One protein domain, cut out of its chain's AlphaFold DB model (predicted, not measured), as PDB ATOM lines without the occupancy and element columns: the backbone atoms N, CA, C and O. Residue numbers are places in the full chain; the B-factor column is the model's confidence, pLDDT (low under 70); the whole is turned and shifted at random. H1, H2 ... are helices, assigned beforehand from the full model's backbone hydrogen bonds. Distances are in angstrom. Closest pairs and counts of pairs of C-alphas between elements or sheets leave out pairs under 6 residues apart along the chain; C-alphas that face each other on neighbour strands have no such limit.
ATOM      1  N   SER A   4     283.037 174.222 267.994       75.31
ATOM      2  CA  SER A   4     284.078 173.481 267.274       75.31
ATOM      3  C   SER A   4     283.976 173.630 265.753       75.31
ATOM      4  O   SER A   4     284.987 173.796 265.088       75.31
ATOM      5  N   GLU A   5     282.768 173.639 265.190       74.25
ATOM      6  CA  GLU A   5     282.545 173.744 263.739       74.25
ATOM      7  C   GLU A   5     283.000 175.111 263.220       74.25
ATOM      8  O   GLU A   5     283.660 175.211 262.188       74.25
ATOM      9  N   ARG A   6     282.693 176.173 263.978       80.19
ATOM     10  CA  ARG A   6     283.117 177.543 263.664       80.19
ATOM     11  C   ARG A   6     284.631 177.702 263.764       80.19
ATOM     12  O   ARG A   6     285.223 178.342 262.901       80.19
ATOM     13  N   LEU A   7     285.246 177.118 264.793       84.12
ATOM     14  CA  LEU A   7     286.698 177.138 264.970       84.12
ATOM     15  C   LEU A   7     287.408 176.429 263.809       84.12
ATOM     16  O   LEU A   7     288.336 176.983 263.226       84.12
ATOM     17  N   LEU A   8     286.943 175.233 263.445       79.38
ATOM     18  CA  LEU A   8     287.533 174.439 262.369       79.38
ATOM     19  C   LEU A   8     287.368 175.121 261.006       79.38
ATOM     20  O   LEU A   8     288.329 175.177 260.241       79.38
ATOM     21  N   ALA A   9     286.196 175.700 260.726       79.19
ATOM     22  CA  ALA A   9     285.977 176.472 259.505       79.19
ATOM     23  C   ALA A   9     286.901 177.700 259.429       79.19
ATOM     24  O   ALA A   9     287.485 177.956 258.382       79.19
ATOM     25  N   LYS A  10     287.079 178.420 260.546       83.38
ATOM     26  CA  LYS A  10     287.966 179.589 260.633       83.38
ATOM     27  C   LYS A  10     289.430 179.224 260.376       83.38
ATOM     28  O   LYS A  10     290.103 179.930 259.636       83.38
ATOM     29  N   VAL A  11     289.928 178.163 261.009       85.25
ATOM     30  CA  VAL A  11     291.358 177.812 260.965       85.25
ATOM     31  C   VAL A  11     291.742 177.140 259.651       85.25
ATOM     32  O   VAL A  11     292.795 177.449 259.104       85.25
ATOM     33  N   TYR A  12     290.899 176.248 259.128       81.56
ATOM     34  CA  TYR A  12     291.264 175.421 257.975       81.56
ATOM     35  C   TYR A  12     290.640 175.859 256.652       81.56
ATOM     36  O   TYR A  12     291.083 175.383 255.614       81.56
ATOM     37  N   SER A  13     289.629 176.738 256.665       82.12
ATOM     38  CA  SER A  13     288.905 177.183 255.460       82.12
ATOM     39  C   SER A  13     288.589 176.037 254.475       82.12
ATOM     40  O   SER A  13     288.936 176.117 253.296       82.12
ATOM     41  N   PRO A  14     287.985 174.929 254.946       74.88
ATOM     42  CA  PRO A  14     287.809 173.734 254.129       74.88
ATOM     43  C   PRO A  14     286.855 173.990 252.956       74.88
ATOM     44  O   PRO A  14     285.839 174.666 253.107       74.88
ATOM     45  N   TYR A  15     287.136 173.366 251.808       69.12
ATOM     46  CA  TYR A  15     286.274 173.440 250.620       69.12
ATOM     47  C   TYR A  15     284.894 172.791 250.844       69.12
ATOM     48  O   TYR A  15     283.886 173.251 250.312       69.12
ATOM     49  N   LYS A  16     284.829 171.731 251.661       66.81
ATOM     50  CA  LYS A  16     283.590 171.036 252.038       66.81
ATOM     51  C   LYS A  16     283.697 170.524 253.472       66.81
ATOM     52  O   LYS A  16     284.732 169.990 253.859       66.81
ATOM     53  N   VAL A  17     282.623 170.666 254.251       66.00
ATOM     54  CA  VAL A  17     282.535 170.151 255.627       66.00
ATOM     55  C   VAL A  17     281.433 169.108 255.693       66.00
ATOM     56  O   VAL A  17     280.284 169.401 255.369       66.00
ATOM     57  N   MET A  18     281.783 167.898 256.118       65.94
ATOM     58  CA  MET A  18     280.841 166.797 256.292       65.94
ATOM     59  C   MET A  18     280.734 166.456 257.774       65.94
ATOM     60  O   MET A  18     281.738 166.182 258.426       65.94
ATOM     61  N   PHE A  19     279.510 166.462 258.301       60.22
ATOM     62  CA  PHE A  19     279.220 166.023 259.661       60.22
ATOM     63  C   PHE A  19     278.502 164.690 259.604       60.22
ATOM     64  O   PHE A  19     277.405 164.591 259.060       60.22
ATOM     65  N   TYR A  20     279.107 163.669 260.188       59.56
ATOM     66  CA  TYR A  20     278.516 162.345 260.244       59.56
ATOM     67  C   TYR A  20     278.864 161.695 261.582       59.56
ATOM     68  O   TYR A  20     279.945 161.892 262.135       59.56
ATOM     69  N   LYS A  21     277.917 160.935 262.133       56.75
ATOM     70  CA  LYS A  21     278.130 160.138 263.342       56.75
ATOM     71  C   LYS A  21     278.448 158.717 262.905       56.75
ATOM     72  O   LYS A  21     277.537 157.937 262.646       56.75
ATOM     73  N   LEU A  22     279.730 158.383 262.829       57.50
ATOM     74  CA  LEU A  22     280.142 156.987 262.734       57.50
ATOM     75  C   LEU A  22     279.952 156.356 264.114       57.50
ATOM     76  O   LEU A  22     280.584 156.765 265.084       57.50
ATOM     77  N   GLY A  23     279.055 155.378 264.226       53.97
ATOM     78  CA  GLY A  23     278.800 154.641 265.469       53.97
ATOM     79  C   GLY A  23     279.924 153.675 265.866       53.97
ATOM     80  O   GLY A  23     279.635 152.663 266.493       53.97
ATOM     81  N   PHE A  24     281.171 153.937 265.461       53.12
ATOM     82  CA  PHE A  24     282.247 152.943 265.429       53.12
ATOM     83  C   PHE A  24     283.302 153.085 266.541       53.12
ATOM     84  O   PHE A  24     284.108 152.178 266.705       53.12
ATOM     85  N   SER A  25     283.283 154.141 267.362       46.75
ATOM     86  CA  SER A  25     284.252 154.323 268.458       46.75
ATOM     87  C   SER A  25     283.605 154.194 269.845       46.75
ATOM     88  O   SER A  25     282.813 155.048 270.253       46.75
ATOM     89  N   LEU A  26     283.983 153.161 270.606       45.06
ATOM     90  CA  LEU A  26     283.757 153.092 272.054       45.06
ATOM     91  C   LEU A  26     284.600 154.186 272.735       45.06
ATOM     92  O   LEU A  26     285.821 154.077 272.775       45.06
ATOM     93  N   GLY A  27     283.967 155.236 273.270       48.44
ATOM     94  CA  GLY A  27     284.614 156.124 274.252       48.44
ATOM     95  C   GLY A  27     284.574 157.633 273.998       48.44
ATOM     96  O   GLY A  27     284.848 158.386 274.929       48.44
ATOM     97  N   PHE A  28     284.175 158.115 272.816       43.97
ATOM     98  CA  PHE A  28     284.094 159.559 272.550       43.97
ATOM     99  C   PHE A  28     282.696 159.991 272.091       43.97
ATOM    100  O   PHE A  28     282.111 159.420 271.177       43.97
ATOM    101  N   ASN A  29     282.165 161.056 272.704       45.44
ATOM    102  CA  ASN A  29     280.831 161.593 272.392       45.44
ATOM    103  C   ASN A  29     280.742 162.269 271.004       45.44
ATOM    104  O   ASN A  29     279.637 162.506 270.513       45.44
ATOM    105  N   ALA A  30     281.879 162.592 270.376       48.59
ATOM    106  CA  ALA A  30     281.962 163.118 269.014       48.59
ATOM    107  C   ALA A  30     283.373 162.917 268.431       48.59
ATOM    108  O   ALA A  30     284.352 163.322 269.054       48.59
ATOM    109  N   HIS A  31     283.463 162.341 267.231       58.19
ATOM    110  CA  HIS A  31     284.664 162.346 266.389       58.19
ATOM    111  C   HIS A  31     284.439 163.335 265.245       58.19
ATOM    112  O   HIS A  31     283.386 163.313 264.608       58.19
ATOM    113  N   PHE A  32     285.411 164.210 264.998       59.22
ATOM    114  CA  PHE A  32     285.393 165.130 263.865       59.22
ATOM    115  C   PHE A  32     286.589 164.817 262.977       59.22
ATOM    116  O   PHE A  32     287.727 164.878 263.438       59.22
ATOM    117  N   HIS A  33     286.327 164.512 261.709       63.94
ATOM    118  CA  HIS A  33     287.364 164.373 260.696       63.94
ATOM    119  C   HIS A  33     287.349 165.633 259.833       63.94
ATOM    120  O   HIS A  33     286.323 165.988 259.253       63.94
ATOM    121  N   VAL A  34     288.485 166.324 259.769       65.50
ATOM    122  CA  VAL A  34     288.724 167.388 258.792       65.50
ATOM    123  C   VAL A  34     289.893 166.921 257.947       65.50
ATOM    124  O   VAL A  34     291.037 166.974 258.389       65.50
ATOM    125  N   ALA A  35     289.590 166.413 256.760       69.50
ATOM    126  CA  ALA A  35     290.589 165.959 255.809       69.50
ATOM    127  C   ALA A  35     290.295 166.589 254.443       69.50
ATOM    128  O   ALA A  35     289.137 166.574 254.010       69.50
ATOM    129  N   PRO A  36     291.301 167.163 253.765       71.00
ATOM    130  CA  PRO A  36     291.144 167.539 252.372       71.00
ATOM    131  C   PRO A  36     290.970 166.265 251.541       71.00
ATOM    132  O   PRO A  36     291.806 165.367 251.593       71.00
ATOM    133  N   VAL A  37     289.884 166.186 250.771       78.75
ATOM    134  CA  VAL A  37     289.715 165.122 249.775       78.75
ATOM    135  C   VAL A  37     290.453 165.555 248.516       78.75
ATOM    136  O   VAL A  37     289.930 166.343 247.730       78.75
ATOM    137  N   SER A  38     291.702 165.112 248.383       84.25
ATOM    138  CA  SER A  38     292.538 165.347 247.204       84.25
ATOM    139  C   SER A  38     292.431 164.196 246.202       84.25
ATOM    140  O   SER A  38     292.022 163.089 246.553       84.25
ATOM    141  N   GLU A  39     292.847 164.436 244.957       86.50
ATOM    142  CA  GLU A  39     292.978 163.375 243.945       86.50
ATOM    143  C   GLU A  39     293.963 162.280 244.379       86.50
ATOM    144  O   GLU A  39     293.717 161.100 244.132       86.50
ATOM    145  N   ASP A  40     295.033 162.650 245.091       88.62
ATOM    146  CA  ASP A  40     295.994 161.694 245.651       88.62
ATOM    147  C   ASP A  40     295.329 160.742 246.649       88.62
ATOM    148  O   ASP A  40     295.556 159.535 246.584       88.62
ATOM    149  N   LEU A  41     294.458 161.263 247.526       87.94
ATOM    150  CA  LEU A  41     293.717 160.445 248.487       87.94
ATOM    151  C   LEU A  41     292.765 159.482 247.770       87.94
ATOM    152  O   LEU A  41     292.722 158.301 248.100       87.94
ATOM    153  N   LEU A  42     292.030 159.957 246.762       90.81
ATOM    154  CA  LEU A  42     291.145 159.097 245.967       90.81
ATOM    155  C   LEU A  42     291.935 158.013 245.216       90.81
ATOM    156  O   LEU A  42     291.503 156.866 245.141       90.81
ATOM    157  N   THR A  43     293.124 158.353 244.715       92.69
ATOM    158  CA  THR A  43     294.035 157.409 244.054       92.69
ATOM    159  C   THR A  43     294.622 156.385 245.027       92.69
ATOM    160  O   THR A  43     294.899 155.249 244.646       92.69
ATOM    161  N   GLU A  44     294.861 156.770 246.278       92.62
ATOM    162  CA  GLU A  44     295.297 155.848 247.324       92.62
ATOM    163  C   GLU A  44     294.187 154.849 247.665       92.62
ATOM    164  O   GLU A  44     294.434 153.642 247.680       92.62
ATOM    165  N   ILE A  45     292.959 155.342 247.853       93.44
ATOM    166  CA  ILE A  45     291.795 154.507 248.164       93.44
ATOM    167  C   ILE A  45     291.546 153.496 247.039       93.44
ATOM    168  O   ILE A  45     291.374 152.314 247.325       93.44
ATOM    169  N   SER A  46     291.601 153.919 245.772       93.81
ATOM    170  CA  SER A  46     291.344 153.025 244.630       93.81
ATOM    171  C   SER A  46     292.375 151.906 244.461       93.81
ATOM    172  O   SER A  46     292.095 150.890 243.827       93.81
ATOM    173  N   LYS A  47     293.573 152.059 245.041       95.19
ATOM    174  CA  LYS A  47     294.615 151.019 245.067       95.19
ATOM    175  C   LYS A  47     294.473 150.065 246.250       95.19
ATOM    176  O   LYS A  47     295.151 149.035 246.275       95.19
ATOM    177  N   HIS A  48     293.645 150.395 247.238       92.50
ATOM    178  CA  HIS A  48     293.469 149.567 248.416       92.50
ATOM    179  C   HIS A  48     292.496 148.413 248.113       92.50
ATOM    180  O   HIS A  48     291.347 148.661 247.753       92.50
ATOM    181  N   PRO A  49     292.881 147.139 248.325       92.06
ATOM    182  CA  PRO A  49     292.083 145.980 247.901       92.06
ATOM    183  C   PRO A  49     290.727 145.849 248.616       92.06
ATOM    184  O   PRO A  49     289.876 145.073 248.191       92.06
ATOM    185  N   GLY A  50     290.539 146.572 249.723       89.75
ATOM    186  CA  GLY A  50     289.294 146.610 250.496       89.75
ATOM    187  C   GLY A  50     288.294 147.706 250.101       89.75
ATOM    188  O   GLY A  50     287.263 147.801 250.761       89.75
ATOM    189  N   TYR A  51     288.590 148.536 249.094       92.06
ATOM    190  CA  TYR A  51     287.758 149.682 248.698       92.06
ATOM    191  C   TYR A  51     287.449 149.677 247.193       92.06
ATOM    192  O   TYR A  51     288.026 148.907 246.425       92.06
ATOM    193  N   SER A  52     286.494 150.519 246.793       89.69
ATOM    194  CA  SER A  52     286.104 150.733 245.395       89.69
ATOM    195  C   SER A  52     287.265 151.291 244.560       89.69
ATOM    196  O   SER A  52     288.006 152.156 245.026       89.69
ATOM    197  N   ASP A  53     287.371 150.860 243.300       91.44
ATOM    198  CA  ASP A  53     288.292 151.425 242.303       91.44
ATOM    199  C   ASP A  53     287.855 152.819 241.809       91.44
ATOM    200  O   ASP A  53     288.662 153.575 241.266       91.44
ATOM    201  N   ASN A  54     286.600 153.191 242.067       91.31
ATOM    202  CA  ASN A  54     286.053 154.531 241.892       91.31
ATOM    203  C   ASN A  54     285.467 155.031 243.227       91.31
ATOM    204  O   ASN A  54     284.253 154.923 243.438       91.31
ATOM    205  N   PRO A  55     286.315 155.501 244.160       88.81
ATOM    206  CA  PRO A  55     285.893 155.814 245.517       88.81
ATOM    207  C   PRO A  55     285.072 157.100 245.598       88.81
ATOM    208  O   PRO A  55     285.387 158.111 244.965       88.81
ATOM    209  N   ASP A  56     284.031 157.070 246.425       85.25
ATOM    210  CA  ASP A  56     283.178 158.217 246.700       85.25
ATOM    211  C   ASP A  56     283.494 158.882 248.058       85.25
ATOM    212  O   ASP A  56     284.500 158.623 248.734       85.25
ATOM    213  N   GLY A  57     282.624 159.807 248.472       79.94
ATOM    214  CA  GLY A  57     282.761 160.476 249.764       79.94
ATOM    215  C   GLY A  57     282.626 159.533 250.966       79.94
ATOM    216  O   GLY A  57     283.257 159.781 251.988       79.94
ATOM    217  N   ASN A  58     281.839 158.462 250.864       82.88
ATOM    218  CA  ASN A  58     281.688 157.465 251.921       82.88
ATOM    219  C   ASN A  58     282.925 156.573 252.014       82.88
ATOM    220  O   ASN A  58     283.403 156.341 253.124       82.88
ATOM    221  N   ASP A  59     283.477 156.140 250.879       86.31
ATOM    222  CA  ASP A  59     284.731 155.376 250.846       86.31
ATOM    223  C   ASP A  59     285.855 156.164 251.518       86.31
ATOM    224  O   ASP A  59     286.559 155.649 252.386       86.31
ATOM    225  N   THR A  60     285.944 157.459 251.206       85.75
ATOM    226  CA  THR A  60     286.920 158.370 251.817       85.75
ATOM    227  C   THR A  60     286.767 158.442 253.337       85.75
ATOM    228  O   THR A  60     287.751 158.404 254.074       85.75
ATOM    229  N   ILE A  61     285.531 158.519 253.831       82.31
ATOM    230  CA  ILE A  61     285.234 158.562 255.267       82.31
ATOM    231  C   ILE A  61     285.660 157.265 255.961       82.31
ATOM    232  O   ILE A  61     286.281 157.312 257.027       82.31
ATOM    233  N   VAL A  62     285.314 156.114 255.379       83.94
ATOM    234  CA  VAL A  62     285.623 154.802 255.958       83.94
ATOM    235  C   VAL A  62     287.128 154.566 255.958       83.94
ATOM    236  O   VAL A  62     287.671 154.195 256.997       83.94
ATOM    237  N   PHE A  63     287.798 154.869 254.848       87.00
ATOM    238  CA  PHE A  63     289.243 154.745 254.709       87.00
ATOM    239  C   PHE A  63     289.994 155.617 255.713       87.00
ATOM    240  O   PHE A  63     290.846 155.129 256.455       87.00
ATOM    241  N   LEU A  64     289.624 156.897 255.827       82.00
ATOM    242  CA  LEU A  64     290.238 157.787 256.809       82.00
ATOM    243  C   LEU A  64     289.995 157.314 258.244       82.00
ATOM    244  O   LEU A  64     290.890 157.406 259.081       82.00
ATOM    245  N   SER A  65     288.796 156.812 258.544       78.69
ATOM    246  CA  SER A  65     288.473 156.322 259.882       78.69
ATOM    247  C   SER A  65     289.274 155.071 260.236       78.69
ATOM    248  O   SER A  65     289.868 155.028 261.307       78.69
ATOM    249  N   ARG A  66     289.289 154.066 259.358       81.69
ATOM    250  CA  ARG A  66     289.826 152.735 259.663       81.69
ATOM    251  C   ARG A  66     291.317 152.617 259.397       81.69
ATOM    252  O   ARG A  66     292.047 152.116 260.238       81.69
ATOM    253  N   GLU A  67     291.788 153.120 258.263       85.25
ATOM    254  CA  GLU A  67     293.194 152.956 257.881       85.25
ATOM    255  C   GLU A  67     294.071 154.055 258.492       85.25
ATOM    256  O   GLU A  67     295.173 153.795 258.973       85.25
ATOM    257  N   TYR A  68     293.578 155.298 258.516       78.56
ATOM    258  CA  TYR A  68     294.369 156.444 258.981       78.56
ATOM    259  C   TYR A  68     294.200 156.768 260.464       78.56
ATOM    260  O   TYR A  68     295.183 157.114 261.115       78.56
ATOM    261  N   CYS A  69     292.982 156.715 261.007       75.06
ATOM    262  CA  CYS A  69     292.745 157.157 262.385       75.06
ATOM    263  C   CYS A  69     292.964 156.052 263.424       75.06
ATOM    264  O   CYS A  69     293.264 156.373 264.572       75.06
ATOM    265  N   GLU A  70     292.817 154.778 263.056       78.00
ATOM    266  CA  GLU A  70     293.040 153.657 263.984       78.00
ATOM    267  C   GLU A  70     294.499 153.178 263.995       78.00
ATOM    268  O   GLU A  70     294.920 152.500 264.937       78.00
ATOM    269  N   ARG A  71     295.311 153.559 262.998       82.38
ATOM    270  CA  ARG A  71     296.738 153.233 263.007       82.38
ATOM    271  C   ARG A  71     297.511 154.073 264.018       82.38
ATOM    272  O   ARG A  71     297.158 155.202 264.356       82.38
ATOM    273  N   THR A  72     298.650 153.539 264.442       80.88
ATOM    274  CA  THR A  72     299.602 154.309 265.248       80.88
ATOM    275  C   THR A  72     300.193 155.447 264.413       80.88
ATOM    276  O   THR A  72     300.591 155.250 263.260       80.88
ATOM    277  N   LEU A  73     300.249 156.645 264.999       81.25
ATOM    278  CA  LEU A  73     300.913 157.788 264.379       81.25
ATOM    279  C   LEU A  73     302.427 157.575 264.363       81.25
ATOM    280  O   LEU A  73     303.020 157.114 265.339       81.25
ATOM    281  N   THR A  74     303.065 157.981 263.273       87.81
ATOM    282  CA  THR A  74     304.519 158.159 263.260       87.81
ATOM    283  C   THR A  74     304.911 159.356 264.136       87.81
ATOM    284  O   THR A  74     304.090 160.231 264.421       87.81
ATOM    285  N   ALA A  75     306.184 159.444 264.530       89.19
ATOM    286  CA  ALA A  75     306.676 160.567 265.334       89.19
ATOM    287  C   ALA A  75     306.418 161.933 264.662       89.19
ATOM    288  O   ALA A  75     305.917 162.855 265.299       89.19
ATOM    289  N   CYS A  76     306.664 162.033 263.350       88.62
ATOM    290  CA  CYS A  76     306.414 163.254 262.578       88.62
ATOM    291  C   CYS A  76     304.923 163.639 262.561       88.62
ATOM    292  O   CYS A  76     304.567 164.815 262.633       88.62
ATOM    293  N   GLU A  77     304.025 162.659 262.473       85.12
ATOM    294  CA  GLU A  77     302.581 162.912 262.482       85.12
ATOM    295  C   GLU A  77     302.076 163.333 263.860       85.12
ATOM    296  O   GLU A  77     301.233 164.226 263.950       85.12
ATOM    297  N   ALA A  78     302.622 162.751 264.928       83.81
ATOM    298  CA  ALA A  78     302.319 163.161 266.294       83.81
ATOM    299  C   ALA A  78     302.730 164.625 266.548       83.81
ATOM    300  O   ALA A  78     301.958 165.401 267.113       83.81
ATOM    301  N   GLU A  79     303.900 165.047 266.064       89.75
ATOM    302  CA  GLU A  79     304.344 166.447 266.144       89.75
ATOM    303  C   GLU A  79     303.427 167.404 265.365       89.75
ATOM    304  O   GLU A  79     303.056 168.475 265.865       89.75
ATOM    305  N   LYS A  80     303.005 167.014 264.156       84.94
ATOM    306  CA  LYS A  80     302.032 167.784 263.364       84.94
ATOM    307  C   LYS A  80     300.688 167.900 264.081       84.94
ATOM    308  O   LYS A  80     300.113 168.988 264.117       84.94
ATOM    309  N   GLN A  81     300.208 166.816 264.692       85.38
ATOM    310  CA  GLN A  81     298.971 166.816 265.473       85.38
ATOM    311  C   GLN A  81     299.062 167.783 266.662       85.38
ATOM    312  O   GLN A  81     298.161 168.598 266.858       85.38
ATOM    313  N   LEU A  82     300.155 167.742 267.428       87.12
ATOM    314  CA  LEU A  82     300.380 168.664 268.546       87.12
ATOM    315  C   LEU A  82     300.394 170.124 268.077       87.12
ATOM    316  O   LEU A  82     299.733 170.977 268.672       87.12
ATOM    317  N   SER A  83     301.080 170.403 266.969       89.88
ATOM    318  CA  SER A  83     301.133 171.741 266.367       89.88
ATOM    319  C   SER A  83     299.741 172.243 265.967       89.88
ATOM    320  O   SER A  83     299.375 173.382 266.267       89.88
ATOM    321  N   ALA A  84     298.922 171.375 265.368       86.06
ATOM    322  CA  ALA A  84     297.536 171.679 265.021       86.06
ATOM    323  C   ALA A  84     296.672 171.973 266.261       86.06
ATOM    324  O   ALA A  84     295.876 172.915 266.257       86.06
ATOM    325  N   VAL A  85     296.849 171.222 267.354       85.94
ATOM    326  CA  VAL A  85     296.154 171.482 268.629       85.94
ATOM    327  C   VAL A  85     296.537 172.850 269.198       85.94
ATOM    328  O   VAL A  85     295.661 173.587 269.656       85.94
ATOM    329  N   HIS A  86     297.819 173.216 269.156       90.19
ATOM    330  CA  HIS A  86     298.276 174.531 269.603       90.19
ATOM    331  C   HIS A  86     297.671 175.667 268.770       90.19
ATOM    332  O   HIS A  86     297.157 176.627 269.346       90.19
ATOM    333  N   LEU A  87     297.647 175.526 267.441       88.94
ATOM    334  CA  LEU A  87     297.015 176.488 266.532       88.94
ATOM    335  C   LEU A  87     295.524 176.682 266.846       88.94
ATOM    336  O   LEU A  87     295.044 177.813 266.937       88.94
ATOM    337  N   LEU A  88     294.796 175.581 267.044       85.75
ATOM    338  CA  LEU A  88     293.370 175.620 267.366       85.75
ATOM    339  C   LEU A  88     293.111 176.322 268.702       85.75
ATOM    340  O   LEU A  88     292.210 177.150 268.781       85.75
ATOM    341  N   ARG A  89     293.920 176.044 269.732       87.81
ATOM    342  CA  ARG A  89     293.806 176.704 271.044       87.81
ATOM    343  C   ARG A  89     294.078 178.202 270.978       87.81
ATOM    344  O   ARG A  89     293.379 178.957 271.637       87.81
ATOM    345  N   ALA A  90     295.056 178.624 270.179       91.50
ATOM    346  CA  ALA A  90     295.361 180.039 269.969       91.50
ATOM    347  C   ALA A  90     294.284 180.780 269.148       91.50
ATOM    348  O   ALA A  90     294.292 182.006 269.090       91.50
ATOM    349  N   SER A  91     293.383 180.041 268.492       85.50
ATOM    350  CA  SER A  91     292.344 180.581 267.606       85.50
ATOM    351  C   SER A  91     290.953 180.675 268.248       85.50
ATOM    352  O   SER A  91     290.035 181.178 267.578       85.50
TER     353      SER A  91
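Overview. This is residues 4 to 91 of the 92 residues of an uncharacterized protein of Pseudomonas coronafaciens pv. zizaniae (UniProt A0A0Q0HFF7). Two helix pairs lie toward opposite ends of the longest axis: the long H4 with H1 near its last residues, and H2 crossed with H3. The unnamed stretch 13 to 38 loops between the pairs, and residues 74 to 80 stick out. The printed part has 88 residues, 46 of them in the named helices H1, H2, H3 and H4, in that order, with no named strand; its class is all helix, and it is only just compact, close to loose, with a radius of gyration of the C-alphas of 14.1 A and spans of 40 by 28 by 28 A.

Along the chain. Find C-alpha 75 at (306.676, 160.567, 265.334); H4, residues 75 to 90, runs 23.0 A to C-alpha 90 at (295.361, 180.039, 269.969). H1 is residues 4 to 12, H2 39 to 47 and H3 57 to 68, 11.9, 12.5 and 15.4 A long.

Arrangement. H4, with residue 88 alone, only just touches H1, with 3 pairs of C-alphas within 8 A; the closest, Val 11 and Leu 88, are 7.1 A apart. They run opposite ways at a steep tilt of 69 degrees, only just short of about perpendicular. H3, with residues 59 to 63 alone, touches H2, about perpendicular at 75 degrees; their closest C-alphas, Ile 45 and Phe 63, are 7.0 A apart. H3 and H4 are apart. In H1, H2, H3 and H4 every O i to N i+4 pair is within hydrogen-bond range.

Size, cuts and confidence. The C-alphas farthest apart, Pro 49 and Ala 90, are 40.7 A apart. The printed part has no cut; H1 to H2 is a long link, and residues 15 to 35 are under pLDDT 70.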